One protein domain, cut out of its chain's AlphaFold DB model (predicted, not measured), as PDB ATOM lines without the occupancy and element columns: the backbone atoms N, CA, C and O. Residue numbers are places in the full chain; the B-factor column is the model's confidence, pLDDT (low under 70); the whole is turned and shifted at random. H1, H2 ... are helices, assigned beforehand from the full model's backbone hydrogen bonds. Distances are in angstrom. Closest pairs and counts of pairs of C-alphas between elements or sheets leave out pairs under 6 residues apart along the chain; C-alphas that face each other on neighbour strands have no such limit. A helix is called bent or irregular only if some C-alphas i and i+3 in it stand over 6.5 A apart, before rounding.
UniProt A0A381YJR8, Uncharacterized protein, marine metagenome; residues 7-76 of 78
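This is residues 7 to 76 of the 78 residues of an uncharacterized protein of marine metagenome (UniProt A0A381YJR8). Look for a lone helix, H1, at one end of an extended strap, residues 19 to 33, and at the other end a small head in which the bent helix H2 folds back on itself as a V and the short H3 packs on its longer arm, H2a. H1 touches no helix. The printed part has 70 residues with three named helices, in the order H1, H2, H3, and no named strand; the class is all helix. The whole is elongated and only just extended, close to loose, with a radius of gyration of the C-alphas of 17.0 A and spans of 48 by 28 by 21 A.

Find C-alpha 7 at (94.021, 178.482, 227.432); from there H1, residues 7 to 18, runs 16.7 A. Next find C-alpha 34 at (113.706, 184.374, 229.252), where H2, residues 34 to 62, begins. By its hydrogen bonds H2 was assigned as one helix, but it is bent: C-alphas 51 and 54 are 9.4 A apart. Its arms are H2a, residues 34 to 51, 25.8 A, and H2b, residues 54 to 62, 12.7 A. H3, residues 68 to 74, runs 9.8 A to C-alpha 74 at (133.007, 180.073, 234.285).

H1 is apart from H2a, H2b and H3. H2a and H2b only just touch, and only at the corner, with 3 pairs of C-alphas within 8 A; look at the closest, Arg 49 and Met 57, 5.5 A. They run opposite ways at a steep tilt of 42 degrees. With residues 40 to 44 alone H2a touches H3; their closest C-alphas, Val 44 and Ala 72, are 5.9 A apart. These two run the same way at a steep tilt of 58 degrees. H2b and H3 are apart. In H1, H2a and H3 every O i to N i+4 pair is within hydrogen-bond range; in H2b 4 of 5 are.

The two C-alphas farthest apart, Arg 18 and Glu 51, are 48.2 A apart. The link from H1 to H2 is long, 15 residues; that from H2 to H3 is tight. The printed part has no cut. In the B-factor column, residues 21 to 32 are under 70; the mean pLDDT of the printed part is 81.5.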
ATOM      1  N   LYS A   7      95.392 177.989 227.222       83.44
ATOM      2  CA  LYS A   7      94.021 178.482 227.432       83.44
ATOM      3  C   LYS A   7      93.660 178.539 228.920       83.44
ATOM      4  O   LYS A   7      93.047 179.502 229.374       83.44
ATOM      5  N   GLN A   8      94.081 177.534 229.692       81.00
ATOM      6  CA  GLN A   8      93.861 177.492 231.138       81.00
ATOM      7  C   GLN A   8      94.695 178.548 231.878       81.00
ATOM      8  O   GLN A   8      94.216 179.116 232.859       81.00
ATOM      9  N   PHE A   9      95.912 178.827 231.400       82.56
ATOM     10  CA  PHE A   9      96.747 179.919 231.906       82.56
ATOM     11  C   PHE A   9      96.034 181.271 231.761       82.56
ATOM     12  O   PHE A   9      95.790 181.946 232.760       82.56
ATOM     13  N   TRP A  10      95.616 181.621 230.540       82.88
ATOM     14  CA  TRP A  10      94.985 182.914 230.251       82.88
ATOM     15  C   TRP A  10      93.641 183.100 230.955       82.88
ATOM     16  O   TRP A  10      93.357 184.184 231.463       82.88
ATOM     17  N   TRP A  11      92.830 182.042 231.053       84.56
ATOM     18  CA  TRP A  11      91.573 182.097 231.802       84.56
ATOM     19  C   TRP A  11      91.805 182.438 233.281       84.56
ATOM     20  O   TRP A  11      91.130 183.311 233.827       84.56
ATOM     21  N   ARG A  12      92.804 181.815 233.922       80.25
ATOM     22  CA  ARG A  12      93.149 182.097 235.325       80.25
ATOM     23  C   ARG A  12      93.745 183.481 235.513       80.25
ATOM     24  O   ARG A  12      93.382 184.155 236.470       80.25
ATOM     25  N   LEU A  13      94.623 183.905 234.606       80.75
ATOM     26  CA  LEU A  13      95.214 185.238 234.645       80.75
ATOM     27  C   LEU A  13      94.123 186.318 234.599       80.75
ATOM     28  O   LEU A  13      94.128 187.243 235.408       80.75
ATOM     29  N   ASN A  14      93.138 186.154 233.713       82.81
ATOM     30  CA  ASN A  14      92.002 187.068 233.608       82.81
ATOM     31  C   ASN A  14      91.099 187.034 234.847       82.81
ATOM     32  O   ASN A  14      90.629 188.079 235.288       82.81
ATOM     33  N   HIS A  15      90.872 185.854 235.427       83.81
ATOM     34  CA  HIS A  15      90.106 185.713 236.664       83.81
ATOM     35  C   HIS A  15      90.785 186.421 237.849       83.81
ATOM     36  O   HIS A  15      90.125 187.122 238.609       83.81
ATOM     37  N   LEU A  16      92.109 186.293 237.980       79.50
ATOM     38  CA  LEU A  16      92.886 186.963 239.029       79.50
ATOM     39  C   LEU A  16      92.863 188.491 238.877       79.50
ATOM     40  O   LEU A  16      92.621 189.184 239.860       79.50
ATOM     41  N   LYS A  17      93.011 189.007 237.647       77.31
ATOM     42  CA  LYS A  17      92.884 190.448 237.363       77.31
ATOM     43  C   LYS A  17      91.491 190.994 237.696       77.31
ATOM     44  O   LYS A  17      91.376 192.095 238.217       77.31
ATOM     45  N   ARG A  18      90.427 190.233 237.404       79.94
ATOM     46  CA  ARG A  18      89.036 190.638 237.687       79.94
ATOM     47  C   ARG A  18      88.706 190.685 239.177       79.94
ATOM     48  O   ARG A  18      87.880 191.494 239.573       79.94
ATOM     49  N   ASN A  19      89.367 189.863 239.987       82.94
ATOM     50  CA  ASN A  19      89.124 189.794 241.427       82.94
ATOM     51  C   ASN A  19      90.034 190.734 242.237       82.94
ATOM     52  O   ASN A  19      90.266 190.488 243.417       82.94
ATOM     53  N   GLY A  20      90.580 191.783 241.609       72.75
ATOM     54  CA  GLY A  20      91.425 192.771 242.287       72.75
ATOM     55  C   GLY A  20      92.808 192.252 242.686       72.75
ATOM     56  O   GLY A  20      93.495 192.898 243.467       72.75
ATOM     57  N   GLY A  21      93.231 191.094 242.164       69.44
ATOM     58  CA  GLY A  21      94.595 190.617 242.341       69.44
ATOM     59  C   GLY A  21      95.551 191.530 241.586       69.44
ATOM     60  O   GLY A  21      95.562 191.534 240.353       69.44
ATOM     61  N   GLU A  22      96.349 192.302 242.317       63.22
ATOM     62  CA  GLU A  22      97.406 193.118 241.738       63.22
ATOM     63  C   GLU A  22      98.517 192.186 241.238       63.22
ATOM     64  O   GLU A  22      99.346 191.681 241.992       63.22
ATOM     65  N   ILE A  23      98.477 191.865 239.943       60.88
ATOM     66  CA  ILE A  23      99.529 191.081 239.299       60.88
ATOM     67  C   ILE A  23     100.616 192.062 238.891       60.88
ATOM     68  O   ILE A  23     100.626 192.560 237.764       60.88
ATOM     69  N   THR A  24     101.530 192.343 239.811       52.62
ATOM     70  CA  THR A  24     102.773 193.031 239.479       52.62
ATOM     71  C   THR A  24     103.629 192.048 238.688       52.62
ATOM     72  O   THR A  24     104.286 191.167 239.247       52.62
ATOM     73  N   VAL A  25     103.584 192.156 237.358       53.94
ATOM     74  CA  VAL A  25     104.637 191.589 236.516       53.94
ATOM     75  C   VAL A  25     105.878 192.384 236.882       53.94
ATOM     76  O   VAL A  25     106.026 193.539 236.503       53.94
ATOM     77  N   THR A  26     106.695 191.827 237.765       46.56
ATOM     78  CA  THR A  26     107.956 192.455 238.117       46.56
ATOM     79  C   THR A  26     108.873 192.253 236.925       46.56
ATOM     80  O   THR A  26     109.299 191.135 236.655       46.56
ATOM     81  N   ASP A  27     109.196 193.342 236.230       46.62
ATOM     82  CA  ASP A  27     110.171 193.405 235.129       46.62
ATOM     83  C   ASP A  27     111.614 193.106 235.588       46.62
ATOM     84  O   ASP A  27     112.593 193.529 234.980       46.62
ATOM     85  N   ARG A  28     111.794 192.372 236.693       47.28
ATOM     86  CA  ARG A  28     113.106 191.918 237.147       47.28
ATOM     87  C   ARG A  28     113.504 190.656 236.395       47.28
ATOM     88  O   ARG A  28     113.606 189.576 236.966       47.28
ATOM     89  N   THR A  29     113.821 190.850 235.125       49.22
ATOM     90  CA  THR A  29     114.834 190.051 234.437       49.22
ATOM     91  C   THR A  29     115.800 191.059 233.823       49.22
ATOM     92  O   THR A  29     115.378 191.803 232.941       49.22
ATOM     93  N   PRO A  30     117.049 191.178 234.309       53.69
ATOM     94  CA  PRO A  30     118.017 192.061 233.675       53.69
ATOM     95  C   PRO A  30     118.288 191.525 232.265       53.69
ATOM     96  O   PRO A  30     118.862 190.450 232.138       53.69
ATOM     97  N   GLU A  31     117.790 192.240 231.251       55.53
ATOM     98  CA  GLU A  31     118.174 192.285 229.820       55.53
ATOM     99  C   GLU A  31     118.336 190.976 229.014       55.53
ATOM    100  O   GLU A  31     118.533 191.031 227.802       55.53
ATOM    101  N   MET A  32     118.201 189.802 229.623       61.25
ATOM    102  CA  MET A  32     118.354 188.505 228.973       61.25
ATOM    103  C   MET A  32     116.971 187.939 228.652       61.25
ATOM    104  O   MET A  32     116.128 187.815 229.545       61.25
ATOM    105  N   ASP A  33     116.726 187.602 227.380       74.38
ATOM    106  CA  ASP A  33     115.495 186.927 226.958       74.38
ATOM    107  C   ASP A  33     115.281 185.697 227.860       74.38
ATOM    108  O   ASP A  33     116.200 184.905 228.083       74.38
ATOM    109  N   VAL A  34     114.073 185.526 228.407       74.50
ATOM    110  CA  VAL A  34     113.706 184.374 229.252       74.50
ATOM    111  C   VAL A  34     114.080 183.055 228.567       74.50
ATOM    112  O   VAL A  34     114.474 182.088 229.221       74.50
ATOM    113  N   LYS A  35     113.993 183.005 227.235       79.81
ATOM    114  CA  LYS A  35     114.418 181.861 226.430       79.81
ATOM    115  C   LYS A  35     115.926 181.616 226.513       79.81
ATOM    116  O   LYS A  35     116.336 180.460 226.638       79.81
ATOM    117  N   ASP A  36     116.725 182.673 226.465       81.94
ATOM    118  CA  ASP A  36     118.182 182.596 226.560       81.94
ATOM    119  C   ASP A  36     118.621 182.236 227.976       81.94
ATOM    120  O   ASP A  36     119.440 181.333 228.142       81.94
ATOM    121  N   PHE A  37     117.992 182.814 229.005       84.69
ATOM    122  CA  PHE A  37     118.232 182.410 230.392       84.69
ATOM    123  C   PHE A  37     117.951 180.914 230.598       84.69
ATOM    124  O   PHE A  37     118.811 180.184 231.088       84.69
ATOM    125  N   ASN A  38     116.789 180.425 230.150       86.75
ATOM    126  CA  ASN A  38     116.421 179.009 230.272       86.75
ATOM    127  C   ASN A  38     117.398 178.086 229.523       86.75
ATOM    128  O   ASN A  38     117.706 176.980 229.975       86.75
ATOM    129  N   ARG A  39     117.893 178.526 228.360       90.38
ATOM    130  CA  ARG A  39     118.900 177.790 227.590       90.38
ATOM    131  C   ARG A  39     120.226 177.716 228.346       90.38
ATOM    132  O   ARG A  39     120.800 176.629 228.439       90.38
ATOM    133  N   ILE A  40     120.701 178.841 228.877       90.31
ATOM    134  CA  ILE A  40     121.947 178.931 229.644       90.31
ATOM    135  C   ILE A  40     121.850 178.077 230.911       90.31
ATOM    136  O   ILE A  40     122.730 177.252 231.162       90.31
ATOM    137  N   GLU A  41     120.752 178.189 231.658       91.94
ATOM    138  CA  GLU A  41     120.500 177.397 232.864       91.94
ATOM    139  C   GLU A  41     120.555 175.890 232.580       91.94
ATOM    140  O   GLU A  41     121.188 175.130 233.319       91.94
ATOM    141  N   LEU A  42     119.948 175.437 231.480       93.12
ATOM    142  CA  LEU A  42     119.995 174.031 231.087       93.12
ATOM    143  C   LEU A  42     121.430 173.553 230.820       93.12
ATOM    144  O   LEU A  42     121.792 172.441 231.215       93.12
ATOM    145  N   LEU A  43     122.240 174.362 230.133       94.12
ATOM    146  CA  LEU A  43     123.630 174.024 229.817       94.12
ATOM    147  C   LEU A  43     124.498 173.982 231.078       94.12
ATOM    148  O   LEU A  43     125.258 173.028 231.255       94.12
ATOM    149  N   VAL A  44     124.323 174.949 231.982       93.69
ATOM    150  CA  VAL A  44     124.991 174.970 233.291       93.69
ATOM    151  C   VAL A  44     124.627 173.718 234.084       93.69
ATOM    152  O   VAL A  44     125.515 172.987 234.512       93.69
ATOM    153  N   ASN A  45     123.340 173.389 234.201       93.31
ATOM    154  CA  ASN A  45     122.893 172.210 234.948       93.31
ATOM    155  C   ASN A  45     123.421 170.892 234.360       93.31
ATOM    156  O   ASN A  45     123.742 169.967 235.107       93.31
ATOM    157  N   LYS A  46     123.555 170.789 233.029       93.88
ATOM    158  CA  LYS A  46     124.203 169.630 232.392       93.88
ATOM    159  C   LYS A  46     125.674 169.523 232.782       93.88
ATOM    160  O   LYS A  46     126.136 168.417 233.056       93.88
ATOM    161  N   ARG A  47     126.393 170.650 232.806       93.88
ATOM    162  CA  ARG A  47     127.814 170.675 233.158       93.88
ATOM    163  C   ARG A  47     128.036 170.338 234.627       93.88
ATOM    164  O   ARG A  47     128.800 169.426 234.918       93.88
ATOM    165  N   VAL A  48     127.276 170.973 235.515       92.19
ATOM    166  CA  VAL A  48     127.285 170.689 236.955       92.19
ATOM    167  C   VAL A  48     127.029 169.205 237.202       92.19
ATOM    168  O   VAL A  48     127.830 168.551 237.861       92.19
ATOM    169  N   ARG A  49     125.979 168.628 236.600       92.81
ATOM    170  CA  ARG A  49     125.672 167.197 236.742       92.81
ATOM    171  C   ARG A  49     126.823 166.287 236.301       92.81
ATOM    172  O   ARG A  49     127.006 165.229 236.898       92.81
ATOM    173  N   TRP A  50     127.555 166.660 235.252       94.06
ATOM    174  CA  TRP A  50     128.711 165.894 234.784       94.06
ATOM    175  C   TRP A  50     129.865 165.925 235.797       94.06
ATOM    176  O   TRP A  50     130.520 164.907 235.989       94.06
ATOM    177  N   GLU A  51     130.064 167.050 236.486       93.19
ATOM    178  CA  GLU A  51     131.144 167.235 237.465       93.19
ATOM    179  C   GLU A  51     130.837 166.590 238.823       93.19
ATOM    180  O   GLU A  51     131.702 165.938 239.404       93.19
ATOM    181  N   ILE A  52     129.605 166.728 239.327       93.06
ATOM    182  CA  ILE A  52     129.245 166.290 240.692       93.06
ATOM    183  C   ILE A  52     128.454 164.972 240.735       93.06
ATOM    184  O   ILE A  52     128.138 164.455 241.811       93.06
ATOM    185  N   GLY A  53     128.111 164.421 239.569       92.81
ATOM    186  CA  GLY A  53     127.334 163.193 239.433       92.81
ATOM    187  C   GLY A  53     125.886 163.311 239.931       92.81
ATOM    188  O   GLY A  53     125.418 164.357 240.380       92.81
ATOM    189  N   SER A  54     125.137 162.207 239.852       89.56
ATOM    190  CA  SER A  54     123.699 162.200 240.177       89.56
ATOM    191  C   SER A  54     123.402 162.556 241.639       89.56
ATOM    192  O   SER A  54     122.485 163.330 241.885       89.56
ATOM    193  N   LYS A  55     124.201 162.058 242.596       90.38
ATOM    194  CA  LYS A  55     124.022 162.360 244.029       90.38
ATOM    195  C   LYS A  55     124.314 163.829 244.350       90.38
ATOM    196  O   LYS A  55     123.566 164.456 245.090       90.38
ATOM    197  N   GLY A  56     125.365 164.402 243.759       88.38
ATOM    198  CA  GLY A  56     125.645 165.830 243.906       88.38
ATOM    199  C   GLY A  56     124.552 166.693 243.273       88.38
ATOM    200  O   GLY A  56     124.196 167.732 243.819       88.38
ATOM    201  N   MET A  57     123.960 166.238 242.163       91.94
ATOM    202  CA  MET A  57     122.879 166.958 241.489       91.94
ATOM    203  C   MET A  57     121.602 167.048 242.337       91.94
ATOM    204  O   MET A  57     120.879 168.036 242.253       91.94
ATOM    205  N   GLU A  58     121.314 166.050 243.173       90.31
ATOM    206  CA  GLU A  58     120.190 166.109 244.119       90.31
ATOM    207  C   GLU A  58     120.382 167.233 245.143       90.31
ATOM    208  O   GLU A  58     119.471 168.031 245.359       90.31
ATOM    209  N   ILE A  59     121.596 167.358 245.690       89.69
ATOM    210  CA  ILE A  59     121.965 168.439 246.615       89.69
ATOM    211  C   ILE A  59     121.911 169.786 245.893       89.69
ATOM    212  O   ILE A  59     121.292 170.724 246.385       89.69
ATOM    213  N   TRP A  60     122.480 169.870 244.687       89.62
ATOM    214  CA  TRP A  60     122.399 171.057 243.839       89.62
ATOM    215  C   TRP A  60     120.953 171.501 243.617       89.62
ATOM    216  O   TRP A  60     120.634 172.677 243.751       89.62
ATOM    217  N   ASN A  61     120.047 170.573 243.308       87.56
ATOM    218  CA  ASN A  61     118.632 170.876 243.102       87.56
ATOM    219  C   ASN A  61     117.920 171.322 244.382       87.56
ATOM    220  O   ASN A  61     117.013 172.145 244.287       87.56
ATOM    221  N   ALA A  62     118.338 170.815 245.543       89.38
ATOM    222  CA  ALA A  62     117.821 171.224 246.844       89.38
ATOM    223  C   ALA A  62     118.360 172.593 247.307       89.38
ATOM    224  O   ALA A  62     117.704 173.266 248.102       89.38
ATOM    225  N   CYS A  63     119.525 173.026 246.810       81.75
ATOM    226  CA  CYS A  63     120.056 174.363 247.069       81.75
ATOM    227  C   CYS A  63     119.160 175.450 246.455       81.75
ATOM    228  O   CYS A  63     118.619 175.278 245.361       81.75
ATOM    229  N   GLY A  64     119.033 176.572 247.175       80.81
ATOM    230  CA  GLY A  64     118.186 177.711 246.817       80.81
ATOM    231  C   GLY A  64     118.692 178.499 245.605       80.81
ATOM    232  O   GLY A  64     118.789 177.977 244.497       80.81
ATOM    233  N   TYR A  65     118.971 179.789 245.791       82.19
ATOM    234  CA  TYR A  65     119.424 180.636 244.689       82.19
ATOM    235  C   TYR A  65     120.744 180.130 244.085       82.19
ATOM    236  O   TYR A  65     121.691 179.821 244.808       82.19
ATOM    237  N   LYS A  66     120.800 180.073 242.750       84.62
ATOM    238  CA  LYS A  66     121.980 179.691 241.968       84.62
ATOM    239  C   LYS A  66     122.360 180.853 241.073       84.62
ATOM    240  O   LYS A  66     121.538 181.315 240.283       84.62
ATOM    241  N   ASP A  67     123.611 181.277 241.157       86.50
ATOM    242  CA  ASP A  67     124.157 182.293 240.263       86.50
ATOM    243  C   ASP A  67     124.516 181.663 238.904       86.50
ATOM    244  O   ASP A  67     125.675 181.400 238.572       86.50
ATOM    245  N   ILE A  68     123.468 181.340 238.139       89.31
ATOM    246  CA  ILE A  68     123.567 180.744 236.804       89.31
ATOM    247  C   ILE A  68     124.429 181.594 235.853       89.31
ATOM    248  O   ILE A  68     125.260 180.998 235.166       89.31
ATOM    249  N   PRO A  69     124.315 182.940 235.802       86.44
ATOM    250  CA  PRO A  69     125.168 183.762 234.940       86.44
ATOM    251  C   PRO A  69     126.664 183.629 235.241       86.44
ATOM    252  O   PRO A  69     127.465 183.457 234.318       86.44
ATOM    253  N   THR A  70     127.058 183.654 236.518       88.75
ATOM    254  CA  THR A  70     128.471 183.498 236.899       88.75
ATOM    255  C   THR A  70     129.002 182.117 236.520       88.75
ATOM    256  O   THR A  70     130.102 181.999 235.975       88.75
ATOM    257  N   LEU A  71     128.205 181.066 236.731       89.88
ATOM    258  CA  LEU A  71     128.573 179.699 236.348       89.88
ATOM    259  C   LEU A  71     128.658 179.529 234.835       89.88
ATOM    260  O   LEU A  71     129.585 178.894 234.339       89.88
ATOM    261  N   ALA A  72     127.730 180.123 234.089       90.38
ATOM    262  CA  ALA A  72     127.772 180.117 232.635       90.38
ATOM    263  C   ALA A  72     129.072 180.745 232.121       90.38
ATOM    264  O   ALA A  72     129.752 180.146 231.288       90.38
ATOM    265  N   LYS A  73     129.479 181.889 232.692       90.69
ATOM    266  CA  LYS A  73     130.755 182.541 232.376       90.69
ATOM    267  C   LYS A  73     131.956 181.656 232.718       90.69
ATOM    268  O   LYS A  73     132.865 181.545 231.898       90.69
ATOM    269  N   ALA A  74     131.946 180.998 233.879       91.75
ATOM    270  CA  ALA A  74     133.007 180.073 234.285       91.75
ATOM    271  C   ALA A  74     133.124 178.862 233.342       91.75
ATOM    272  O   ALA A  74     134.227 178.419 233.033       91.75
ATOM    273  N   TYR A  75     131.995 178.367 232.832       92.00
ATOM    274  CA  TYR A  75     131.946 177.264 231.873       92.00
ATOM    275  C   TYR A  75     132.101 177.692 230.405       92.00
ATOM    276  O   TYR A  75     132.091 176.833 229.522       92.00
ATOM    277  N   GLY A  76     132.236 178.991 230.115       90.12
ATOM    278  CA  GLY A  76     132.324 179.508 228.745       90.12
ATOM    279  C   GLY A  76     131.037 179.335 227.925       90.12
ATOM    280  O   GLY A  76     131.094 179.267 226.696       90.12
TER     281      GLY A  76